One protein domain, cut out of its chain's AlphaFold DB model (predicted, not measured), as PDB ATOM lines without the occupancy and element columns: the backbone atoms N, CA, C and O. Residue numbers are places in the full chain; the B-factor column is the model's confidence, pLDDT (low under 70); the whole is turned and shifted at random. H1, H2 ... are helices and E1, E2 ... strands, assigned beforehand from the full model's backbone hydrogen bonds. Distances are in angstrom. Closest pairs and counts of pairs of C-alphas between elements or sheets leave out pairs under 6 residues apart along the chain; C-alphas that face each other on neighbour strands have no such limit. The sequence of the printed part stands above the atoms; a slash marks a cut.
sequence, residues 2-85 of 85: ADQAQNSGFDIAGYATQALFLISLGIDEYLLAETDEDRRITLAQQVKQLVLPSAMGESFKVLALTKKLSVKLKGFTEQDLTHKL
ATOM      1  N   ALA A   2      76.791  31.841 176.801       82.62
ATOM      2  CA  ALA A   2      77.722  31.089 177.647       82.62
ATOM      3  C   ALA A   2      77.117  29.786 178.219       82.62
ATOM      4  O   ALA A   2      77.639  28.711 177.939       82.62
ATOM      5  N   ASP A   3      75.954  29.857 178.877       82.06
ATOM      6  CA  ASP A   3      75.287  28.671 179.455       82.06
ATOM      7  C   ASP A   3      74.948  27.598 178.413       82.06
ATOM      8  O   ASP A   3      75.131  26.403 178.630       82.06
ATOM      9  N   GLN A   4      74.474  28.015 177.234       88.19
ATOM     10  CA  GLN A   4      74.157  27.088 176.143       88.19
ATOM     11  C   GLN A   4      75.414  26.408 175.590       88.19
ATOM     12  O   GLN A   4      75.364  25.229 175.235       88.19
ATOM     13  N   ALA A   5      76.538  27.124 175.527       85.31
ATOM     14  CA  ALA A   5      77.814  26.560 175.106       85.31
ATOM     15  C   ALA A   5      78.335  25.530 176.117       85.31
ATOM     16  O   ALA A   5      78.725  24.434 175.712       85.31
ATOM     17  N   GLN A   6      78.252  25.836 177.415       86.81
ATOM     18  CA  GLN A   6      78.591  24.891 178.482       86.81
ATOM     19  C   GLN A   6      77.713  23.640 178.433       86.81
ATOM     20  O   GLN A   6      78.232  22.525 178.410       86.81
ATOM     21  N   ASN A   7      76.395  23.809 178.282       90.12
ATOM     22  CA  ASN A   7      75.460  22.693 178.108       90.12
ATOM     23  C   ASN A   7      75.752  21.854 176.851       90.12
ATOM     24  O   ASN A   7      75.388  20.683 176.785       90.12
ATOM     25  N   SER A   8      76.441  22.432 175.864       91.19
ATOM     26  CA  SER A   8      76.889  21.751 174.641       91.19
ATOM     27  C   SER A   8      78.300  21.143 174.761       91.19
ATOM     28  O   SER A   8      78.842  20.629 173.776       91.19
ATOM     29  N   GLY A   9      78.905  21.187 175.953       91.44
ATOM     30  CA  GLY A   9      80.214  20.607 176.258       91.44
ATOM     31  C   GLY A   9      81.412  21.466 175.841       91.44
ATOM     32  O   GLY A   9      82.460  20.904 175.510       91.44
ATOM     33  N   PHE A  10      81.251  22.791 175.793       93.12
ATOM     34  CA  PHE A  10      82.353  23.745 175.629       93.12
ATOM     35  C   PHE A  10      82.739  24.384 176.963       93.12
ATOM     36  O   PHE A  10      81.879  24.716 177.775       93.12
ATOM     37  N   ASP A  11      84.028  24.650 177.130       91.62
ATOM     38  CA  ASP A  11      84.559  25.420 178.249       91.62
ATOM     39  C   ASP A  11      84.639  26.900 177.871       91.62
ATOM     40  O   ASP A  11      85.002  27.246 176.739       91.62
ATOM     41  N   ILE A  12      84.347  27.785 178.823       92.12
ATOM     42  CA  ILE A  12      84.580  29.221 178.651       92.12
ATOM     43  C   ILE A  12      86.065  29.480 178.896       92.12
ATOM     44  O   ILE A  12      86.553  29.328 180.011       92.12
ATOM     45  N   ALA A  13      86.782  29.867 177.845       92.38
ATOM     46  CA  ALA A  13      88.227  30.091 177.893       92.38
ATOM     47  C   ALA A  13      88.613  31.561 178.106       92.38
ATOM     48  O   ALA A  13      89.787  31.855 178.319       92.38
ATOM     49  N   GLY A  14      87.651  32.481 178.020       94.12
ATOM     50  CA  GLY A  14      87.878  33.895 178.283       94.12
ATOM     51  C   GLY A  14      86.670  34.759 177.951       94.12
ATOM     52  O   GLY A  14      85.864  34.420 177.079       94.12
ATOM     53  N   TYR A  15      86.556  35.885 178.648       95.81
ATOM     54  CA  TYR A  15      85.564  36.915 178.376       95.81
ATOM     55  C   TYR A  15      86.139  38.291 178.705       95.81
ATOM     56  O   TYR A  15      86.630  38.495 179.811       95.81
ATOM     57  N   ALA A  16      86.095  39.227 177.761       97.06
ATOM     58  CA  ALA A  16      86.679  40.559 177.923       97.06
ATOM     59  C   ALA A  16      85.935  41.611 177.092       97.06
ATOM     60  O   ALA A  16      85.125  41.288 176.216       97.06
ATOM     61  N   THR A  17      86.214  42.886 177.357       97.75
ATOM     62  CA  THR A  17      85.836  43.983 176.456       97.75
ATOM     63  C   THR A  17      86.689  43.960 175.191       97.75
ATOM     64  O   THR A  17      87.805  43.438 175.192       97.75
ATOM     65  N   GLN A  18      86.176  44.519 174.091       97.88
ATOM     66  CA  GLN A  18      86.938  44.595 172.842       97.88
ATOM     67  C   GLN A  18      88.257  45.353 173.035       97.88
ATOM     68  O   GLN A  18      89.285  44.918 172.519       97.88
ATOM     69  N   ALA A  19      88.234  46.450 173.798       97.81
ATOM     70  CA  ALA A  19      89.428  47.243 174.069       97.81
ATOM     71  C   ALA A  19      90.545  46.389 174.680       97.81
ATOM     72  O   ALA A  19      91.637  46.310 174.122       97.81
ATOM     73  N   LEU A  20      90.256  45.706 175.791       97.56
ATOM     74  CA  LEU A  20      91.267  44.940 176.518       97.56
ATOM     75  C   LEU A  20      91.658  43.660 175.785       97.56
ATOM     76  O   LEU A  20      92.816  43.256 175.860       97.56
ATOM     77  N   PHE A  21      90.750  43.080 174.996       98.00
ATOM     78  CA  PHE A  21      91.096  41.978 174.105       98.00
ATOM     79  C   PHE A  21      92.127  42.392 173.048       98.00
ATOM     80  O   PHE A  21      93.131  41.709 172.863       98.00
ATOM     81  N   LEU A  22      91.919  43.529 172.377       97.81
ATOM     82  CA  LEU A  22      92.832  44.024 171.342       97.81
ATOM     83  C   LEU A  22      94.163  44.513 171.920       97.81
ATOM     84  O   LEU A  22      95.208  44.269 171.321       97.81
ATOM     85  N   ILE A  23      94.140  45.152 173.093       96.75
ATOM     86  CA  ILE A  23      95.358  45.542 173.819       96.75
ATOM     87  C   ILE A  23      96.166  44.298 174.203       96.75
ATOM     88  O   ILE A  23      97.355  44.244 173.919       96.75
ATOM     89  N   SER A  24      95.518  43.251 174.729       96.75
ATOM     90  CA  SER A  24      96.188  41.978 175.051       96.75
ATOM     91  C   SER A  24      96.831  41.300 173.827       96.75
ATOM     92  O   SER A  24      97.690  40.429 173.967       96.75
ATOM     93  N   LEU A  25      96.394  41.654 172.613       97.12
ATOM     94  CA  LEU A  25      96.941  41.155 171.351       97.12
ATOM     95  C   LEU A  25      97.989  42.084 170.712       97.12
ATOM     96  O   LEU A  25      98.493  41.739 169.645       97.12
ATOM     97  N   GLY A  26      98.328  43.217 171.338       96.81
ATOM     98  CA  GLY A  26      99.367  44.134 170.854       96.81
ATOM     99  C   GLY A  26      98.903  45.080 169.742       96.81
ATOM    100  O   GLY A  26      99.645  45.354 168.798       96.81
ATOM    101  N   ILE A  27      97.660  45.576 169.796       96.88
ATOM    102  CA  ILE A  27      97.165  46.552 168.803       96.88
ATOM    103  C   ILE A  27      97.972  47.865 168.791       96.88
ATOM    104  O   ILE A  27      98.057  48.541 167.765       96.88
ATOM    105  N   ASP A  28      98.577  48.227 169.918       93.81
ATOM    106  CA  ASP A  28      99.507  49.342 170.060       93.81
ATOM    107  C   ASP A  28     100.842  49.063 169.358       93.81
ATOM    108  O   ASP A  28     101.322  49.920 168.615       93.81
ATOM    109  N   GLU A  29     101.393  47.853 169.492       95.56
ATOM    110  CA  GLU A  29     102.586  47.422 168.749       95.56
ATOM    111  C   GLU A  29     102.341  47.469 167.235       95.56
ATOM    112  O   GLU A  29     103.186  47.953 166.478       95.56
ATOM    113  N   TYR A  30     101.153  47.041 166.792       94.81
ATOM    114  CA  TYR A  30     100.744  47.123 165.389       94.81
ATOM    115  C   TYR A  30     100.708  48.569 164.877       94.81
ATOM    116  O   TYR A  30     101.167  48.845 163.769       94.81
ATOM    117  N   LEU A  31     100.208  49.509 165.687       95.50
ATOM    118  CA  LEU A  31     100.217  50.933 165.350       95.50
ATOM    119  C   LEU A  31     101.642  51.506 165.297       95.50
ATOM    120  O   LEU A  31     101.944  52.316 164.419       95.50
ATOM    121  N   LEU A  32     102.510  51.108 166.228       95.25
ATOM    122  CA  LEU A  32     103.894  51.588 166.315       95.25
ATOM    123  C   LEU A  32     104.788  51.055 165.191       95.25
ATOM    124  O   LEU A  32     105.766  51.710 164.835       95.25
ATOM    125  N   ALA A  33     104.456  49.893 164.628       97.19
ATOM    126  CA  ALA A  33     105.184  49.298 163.515       97.19
ATOM    127  C   ALA A  33     104.958  50.021 162.171       97.19
ATOM    128  O   ALA A  33     105.736  49.813 161.241       97.19
ATOM    129  N   GLU A  34     103.924  50.863 162.048       97.44
ATOM    130  CA  GLU A  34     103.670  51.627 160.823       97.44
ATOM    131  C   GLU A  34     104.649  52.805 160.697       97.44
ATOM    132  O   GLU A  34     104.707  53.708 161.537       97.44
ATOM    133  N   THR A  35     105.428  52.786 159.617       97.38
ATOM    134  CA  THR A  35     106.486  53.764 159.344       97.38
ATOM    135  C   THR A  35     106.007  54.937 158.499       97.38
ATOM    136  O   THR A  35     106.600  56.012 158.567       97.38
ATOM    137  N   ASP A  36     104.959  54.739 157.698       98.06
ATOM    138  CA  ASP A  36     104.353  55.797 156.896       98.06
ATOM    139  C   ASP A  36     103.459  56.674 157.784       98.06
ATOM    140  O   ASP A  36     102.535  56.194 158.442       98.06
ATOM    141  N   GLU A  37     103.754  57.972 157.840       96.56
ATOM    142  CA  GLU A  37     103.109  58.883 158.786       96.56
ATOM    143  C   GLU A  37     101.613  59.086 158.502       96.56
ATOM    144  O   GLU A  37     100.805  59.044 159.436       96.56
ATOM    145  N   ASP A  38     101.224  59.221 157.232       97.25
ATOM    146  CA  ASP A  38      99.827  59.419 156.829       97.25
ATOM    147  C   ASP A  38      98.989  58.167 157.126       97.25
ATOM    148  O   ASP A  38      97.865  58.238 157.652       97.25
ATOM    149  N   ARG A  39      99.559  56.987 156.854       97.62
ATOM    150  CA  ARG A  39      98.940  55.705 157.213       97.62
ATOM    151  C   ARG A  39      98.844  55.535 158.717       97.62
ATOM    152  O   ARG A  39      97.786  55.132 159.199       97.62
ATOM    153  N   ARG A  40      99.882  55.900 159.469       97.62
ATOM    154  CA  ARG A  40      99.885  55.814 160.935       97.62
ATOM    155  C   ARG A  40      98.813  56.704 161.556       97.62
ATOM    156  O   ARG A  40      98.148  56.276 162.496       97.62
ATOM    157  N   ILE A  41      98.592  57.911 161.028       97.62
ATOM    158  CA  ILE A  41      97.513  58.804 161.490       97.62
ATOM    159  C   ILE A  41      96.143  58.160 161.259       97.62
ATOM    160  O   ILE A  41      95.309  58.124 162.170       97.62
ATOM    161  N   THR A  42      95.923  57.623 160.059       97.38
ATOM    162  CA  THR A  42      94.668  56.945 159.705       97.38
ATOM    163  C   THR A  42      94.434  55.727 160.598       97.38
ATOM    164  O   THR A  42      93.356  55.561 161.174       97.38
ATOM    165  N   LEU A  43      95.469  54.910 160.785       97.81
ATOM    166  CA  LEU A  43      95.425  53.728 161.635       97.81
ATOM    167  C   LEU A  43      95.157  54.100 163.098       97.81
ATOM    168  O   LEU A  43      94.329  53.468 163.750       97.81
ATOM    169  N   ALA A  44      95.762  55.175 163.609       97.81
ATOM    170  CA  ALA A  44      95.514  55.652 164.968       97.81
ATOM    171  C   ALA A  44      94.041  56.032 165.194       97.81
ATOM    172  O   ALA A  44      93.506  55.791 166.278       97.81
ATOM    173  N   GLN A  45      93.363  56.610 164.196       97.62
ATOM    174  CA  GLN A  45      91.929  56.911 164.292       97.62
ATOM    175  C   GLN A  45      91.083  55.633 164.363       97.62
ATOM    176  O   GLN A  45      90.167  55.549 165.182       97.62
ATOM    177  N   GLN A  46      91.425  54.622 163.564       97.31
ATOM    178  CA  GLN A  46      90.745  53.324 163.577       97.31
ATOM    179  C   GLN A  46      90.951  52.600 164.913       97.31
ATOM    180  O   GLN A  46      89.984  52.145 165.524       97.31
ATOM    181  N   VAL A  47      92.186  52.567 165.424       97.75
ATOM    182  CA  VAL A  47      92.494  51.992 166.741       97.75
ATOM    183  C   VAL A  47      91.694  52.702 167.831       97.75
ATOM    184  O   VAL A  47      91.049  52.033 168.635       97.75
ATOM    185  N   LYS A  48      91.635  54.043 167.825       97.44
ATOM    186  CA  LYS A  48      90.810  54.815 168.774       97.44
ATOM    187  C   LYS A  48      89.344  54.391 168.744       97.44
ATOM    188  O   LYS A  48      88.757  54.201 169.804       97.44
ATOM    189  N   GLN A  49      88.753  54.202 167.567       97.69
ATOM    190  CA  GLN A  49      87.370  53.731 167.465       97.69
ATOM    191  C   GLN A  49      87.186  52.345 168.107       97.69
ATOM    192  O   GLN A  49      86.178  52.109 168.776       97.69
ATOM    193  N   LEU A  50      88.164  51.452 167.933       98.00
ATOM    194  CA  LEU A  50      88.119  50.084 168.450       98.00
ATOM    195  C   LEU A  50      88.332  49.988 169.966       98.00
ATOM    196  O   LEU A  50      87.764  49.083 170.579       98.00
ATOM    197  N   VAL A  51      89.126  50.883 170.565       97.12
ATOM    198  CA  VAL A  51      89.534  50.778 171.980       97.12
ATOM    199  C   VAL A  51      88.884  51.805 172.907       97.12
ATOM    200  O   VAL A  51      88.821  51.567 174.109       97.12
ATOM    201  N   LEU A  52      88.385  52.940 172.402       97.44
ATOM    202  CA  LEU A  52      87.815  53.968 173.277       97.44
ATOM    203  C   LEU A  52      86.472  53.523 173.881       97.44
ATOM    204  O   LEU A  52      85.599  53.053 173.141       97.44
ATOM    205  N   PRO A  53      86.250  53.751 175.193       94.69
ATOM    206  CA  PRO A  53      84.990  53.426 175.860       94.69
ATOM    207  C   PRO A  53      83.763  54.096 175.241       94.69
ATOM    208  O   PRO A  53      82.713  53.476 175.132       94.69
ATOM    209  N   SER A  54      83.907  55.350 174.802       95.69
ATOM    210  CA  SER A  54      82.841  56.127 174.156       95.69
ATOM    211  C   SER A  54      82.488  55.645 172.745       95.69
ATOM    212  O   SER A  54      81.530  56.142 172.158       95.69
ATOM    213  N   ALA A  55      83.260  54.704 172.198       95.19
ATOM    214  CA  ALA A  55      83.044  54.100 170.894       95.19
ATOM    215  C   ALA A  55      82.771  52.592 171.056       95.19
ATOM    216  O   ALA A  55      81.778  52.190 171.670       95.19
ATOM    217  N   MET A  56      83.626  51.738 170.489       96.94
ATOM    218  CA  MET A  56      83.412  50.289 170.493       96.94
ATOM    219  C   MET A  56      84.062  49.581 171.683       96.94
ATOM    220  O   MET A  56      83.654  48.465 172.005       96.94
ATOM    221  N   GLY A  57      85.039  50.213 172.339       96.69
ATOM    222  CA  GLY A  57      85.929  49.557 173.296       96.69
ATOM    223  C   GLY A  57      85.204  48.854 174.438       96.69
ATOM    224  O   GLY A  57      85.512  47.703 174.741       96.69
ATOM    225  N   GLU A  58      84.197  49.521 175.008       95.56
ATOM    226  CA  GLU A  58      83.358  48.981 176.084       95.56
ATOM    227  C   GLU A  58      82.031  48.404 175.585       95.56
ATOM    228  O   GLU A  58      81.472  47.515 176.220       95.56
ATOM    229  N   SER A  59      81.507  48.862 174.451       96.12
ATOM    230  CA  SER A  59      80.216  48.381 173.938       96.12
ATOM    231  C   SER A  59      80.297  46.937 173.435       96.12
ATOM    232  O   SER A  59      79.344  46.172 173.580       96.12
ATOM    233  N   PHE A  60      81.450  46.540 172.888       96.88
ATOM    234  CA  PHE A  60      81.672  45.206 172.341       96.88
ATOM    235  C   PHE A  60      82.382  44.292 173.340       96.88
ATOM    236  O   PHE A  60      83.194  44.719 174.168       96.88
ATOM    237  N   LYS A  61      82.047  43.004 173.261       96.19
ATOM    238  CA  LYS A  61      82.555  41.952 174.139       96.19
ATOM    239  C   LYS A  61      83.072  40.793 173.305       96.19
ATOM    240  O   LYS A  61      82.507  40.480 172.258       96.19
ATOM    241  N   VAL A  62      84.120  40.146 173.791       97.00
ATOM    242  CA  VAL A  62      84.722  38.968 173.168       97.00
ATOM    243  C   VAL A  62      84.557  37.794 174.119       97.00
ATOM    244  O   VAL A  62      84.959  37.885 175.275       97.00
ATOM    245  N   LEU A  63      83.959  36.703 173.637       96.12
ATOM    246  CA  LEU A  63      83.788  35.440 174.356       96.12
ATOM    247  C   LEU A  63      84.575  34.354 173.623       96.12
ATOM    248  O   LEU A  63      84.336  34.120 172.439       96.12
ATOM    249  N   ALA A  64      85.475  33.674 174.325       94.88
ATOM    250  CA  ALA A  64      86.162  32.503 173.803       94.88
ATOM    251  C   ALA A  64      85.580  31.223 174.399       94.88
ATOM    252  O   ALA A  64      85.454  31.077 175.615       94.88
ATOM    253  N   LEU A  65      85.278  30.278 173.514       94.25
ATOM    254  CA  LEU A  65      84.823  28.939 173.854       94.25
ATOM    255  C   LEU A  65      85.834  27.935 173.322       94.25
ATOM    256  O   LEU A  65      86.324  28.070 172.199       94.25
ATOM    257  N   THR A  66      86.140  26.919 174.114       93.94
ATOM    258  CA  THR A  66      87.077  25.866 173.723       93.94
ATOM    259  C   THR A  66      86.493  24.494 173.989       93.94
ATOM    260  O   THR A  66      85.512  24.337 174.711       93.94
ATOM    261  N   LYS A  67      87.083  23.481 173.360       93.06
ATOM    262  CA  LYS A  67      86.722  22.088 173.583       93.06
ATOM    263  C   LYS A  67      87.993  21.268 173.635       93.06
ATOM    264  O   LYS A  67      88.690  21.165 172.629       93.06
ATOM    265  N   LYS A  68      88.277  20.680 174.801       88.62
ATOM    266  CA  LYS A  68      89.472  19.846 175.033       88.62
ATOM    267  C   LYS A  68      90.786  20.569 174.698       88.62
ATOM    268  O   LYS A  68      91.702  19.964 174.146       88.62
ATOM    269  N   LEU A  69      90.873  21.861 175.016       87.75
ATOM    270  CA  LEU A  69      92.070  22.669 174.806       87.75
ATOM    271  C   LEU A  69      92.519  23.276 176.135       87.75
ATOM    272  O   LEU A  69      91.729  23.904 176.825       87.75
ATOM    273  N   SER A  70      93.800  23.123 176.470       80.75
ATOM    274  CA  SER A  70      94.395  23.651 177.710       80.75
ATOM    275  C   SER A  70      95.437  24.739 177.431       80.75
ATOM    276  O   SER A  70      96.469  24.814 178.094       80.75
ATOM    277  N   VAL A  71      95.198  25.559 176.408       86.38
ATOM    278  CA  VAL A  71      96.091  26.659 176.021       86.38
ATOM    279  C   VAL A  71      95.571  27.962 176.612       86.38
ATOM    280  O   VAL A  71      94.388  28.271 176.494       86.38
ATOM    281  N   LYS A  72      96.466  28.751 177.215       86.38
ATOM    282  CA  LYS A  72      96.141  30.114 177.645       86.38
ATOM    283  C   LYS A  72      96.056  31.032 176.431       86.38
ATOM    284  O   LYS A  72      97.015  31.158 175.670       86.38
ATOM    285  N   LEU A  73      94.908  31.672 176.258       92.12
ATOM    286  CA  LEU A  73      94.660  32.595 175.159       92.12
ATOM    287  C   LEU A  73      95.231  33.974 175.503       92.12
ATOM    288  O   LEU A  73      94.825  34.583 176.489       92.12
ATOM    289  N   LYS A  74      96.148  34.478 174.668       94.38
ATOM    290  CA  LYS A  74      96.787  35.789 174.878       94.38
ATOM    291  C   LYS A  74      95.779  36.931 174.954       94.38
ATOM    292  O   LYS A  74      95.925  37.790 175.798       94.38
ATOM    293  N   GLY A  75      94.718  36.890 174.147       94.88
ATOM    294  CA  GLY A  75      93.704  37.950 174.100       94.88
ATOM    295  C   GLY A  75      92.932  38.194 175.405       94.88
ATOM    296  O   GLY A  75      92.136  39.118 175.457       94.88
ATOM    297  N   PHE A  76      93.127  37.387 176.449       94.81
ATOM    298  CA  PHE A  76      92.430  37.531 177.732       94.81
ATOM    299  C   PHE A  76      93.399  37.714 178.909       94.81
ATOM    300  O   PHE A  76      93.025  37.473 180.053       94.81
ATOM    301  N   THR A  77      94.656  38.101 178.657       92.31
ATOM    302  CA  THR A  77      95.643  38.312 179.729       92.31
ATOM    303  C   THR A  77      95.386  39.588 180.519       92.31
ATOM    304  O   THR A  77      95.529  39.567 181.738       92.31
ATOM    305  N   GLU A  78      94.973  40.671 179.853       90.50
ATOM    306  CA  GLU A  78      94.749  41.966 180.513       90.50
ATOM    307  C   GLU A  78      93.405  42.035 181.250       90.50
ATOM    308  O   GLU A  78      93.214  42.872 182.134       90.50
ATOM    309  N   GLN A  79      92.448  41.167 180.900       91.94
ATOM    310  CA  GLN A  79      91.145  41.134 181.553       91.94
ATOM    311  C   GLN A  79      90.470  39.769 181.469       91.94
ATOM    312  O   GLN A  79      90.297  39.209 180.387       91.94
ATOM    313  N   ASP A  80      89.958  39.328 182.618       89.88
ATOM    314  CA  ASP A  80      89.045  38.199 182.725       89.88
ATOM    315  C   ASP A  80      87.726  38.624 183.397       89.88
ATOM    316  O   ASP A  80      87.648  38.893 184.600       89.88
ATOM    317  N   LEU A  81      86.666  38.701 182.595       92.38
ATOM    318  CA  LEU A  81      85.298  38.987 183.025       92.38
ATOM    319  C   LEU A  81      84.431  37.729 183.125       92.38
ATOM    320  O   LEU A  81      83.224  37.869 183.308       92.38
ATOM    321  N   THR A  82      84.989  36.522 183.007       88.00
ATOM    322  CA  THR A  82      84.209  35.266 183.029       88.00
ATOM    323  C   THR A  82      83.339  35.125 184.278       88.00
ATOM    324  O   THR A  82      82.247  34.585 184.193       88.00
ATOM    325  N   HIS A  83      83.753  35.708 185.407       86.81
ATOM    326  CA  HIS A  83      82.970  35.788 186.647       86.81
ATOM    327  C   HIS A  83      81.654  36.589 186.541       86.81
ATOM    328  O   HIS A  83      80.862  36.577 187.479       86.81
ATOM    329  N   LYS A  84      81.448  37.343 185.453       85.88
ATOM    330  CA  LYS A  84      80.222  38.113 185.172       85.88
ATOM    331  C   LYS A  84      79.256  37.389 184.230       85.88
ATOM    332  O   LYS A  84      78.239  37.987 183.874       85.88
ATOM    333  N   LEU A  85      79.620  36.197 183.753       84.38
ATOM    334  CA  LEU A  85      78.798  35.373 182.868       84.38
ATOM    335  C   LEU A  85      77.854  34.469 183.651       84.38
ATOM    336  O   LEU A  85      78.210  34.079 184.785       84.38
TER     337      LEU A  85
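What this domain is: This is residues 2 to 85 of the 85 residues of the protein "COG1565: Uncharacterized conserved protein" of hydrothermal vent metagenome (UniProt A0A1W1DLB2). A ribbon of two antiparallel strands, E1 and E2, makes one part of an elongated model, and a helical hairpin of H3 and H4 makes the other, with the short helix H2 between them. H1 sits by the ribbon's end that is far from the hairpin, and residues 67 to 85, with no named element, fold back after E2. The printed part has 84 residues with four named helices and two named strands, in the order H1 E1 H2 H3 H4 E2; the sheet's order is E1 - E2, and the class is mixed, helices and strands. The whole is loose, with a radius of gyration of the C-alphas of 15.3 A, and spans 49 by 27 by 18 A.

How they stand to each other: E1, residues 11 to 17, and E2, residues 61 to 66, are antiparallel neighbours, with 164 degrees between their directions. N 13 and O 64 are within hydrogen-bond range at 2.9 A, and so are N 62 and O 16 at 2.9 A. H1, residues 2 to 7, is joined to E1 by a tight link of 3 residues; the closest C-alphas of H1 and E1 are those of Ala 2 and Ile 12, 7.2 A apart. H2, residues 18 to 24, follows E1 with 0 residues between them, a tight link; the closest C-alphas of H2 and E2 are those of Gln 18 and Lys 61, 5.3 A apart. H4, residues 37 to 51, touches H2 with residues 50 to 51 alone, the closest C-alphas being those of Ala 19 and Val 51 at 4.1 A. These two helices run opposite ways at a steep tilt of 61 degrees. H3, residues 27 to 32, touches H4, the closest C-alphas being those of Leu 31 and Arg 40 at 6.6 A. H3 and H4 run opposite ways at a shallow tilt of 17 degrees and form a helical hairpin. H2 and H3 meet only through their link. H1 is apart from H2, H3 and H4. In H1, H2, H3 and H4 every O i to N i+4 pair is within hydrogen-bond range.

Where its parts are: E1 runs 18.7 A from first to last C-alpha, from Asp 11 at (84.559, 25.420, 178.249), and E2 runs 16.7 A, ending at Thr 66 at (87.077, 25.866, 173.723). H4, the longest helix, measures 20.6 A and begins with C-alpha 37 at (103.109, 58.883, 158.786). H1, H2 and H3 measure 8.7 A, 9.9 A and 8.8 A.

The domain as a whole: The two C-alphas farthest apart are those of Asn 7 and Glu 37, at 49.5 A. The printed part has no cut and ends at residue 85, the chain's last. No link is long; H4 to E2, with 9 residues, is short and the others are tight. Mean pLDDT of the printed part is 93.9, and no printed residue is under 70.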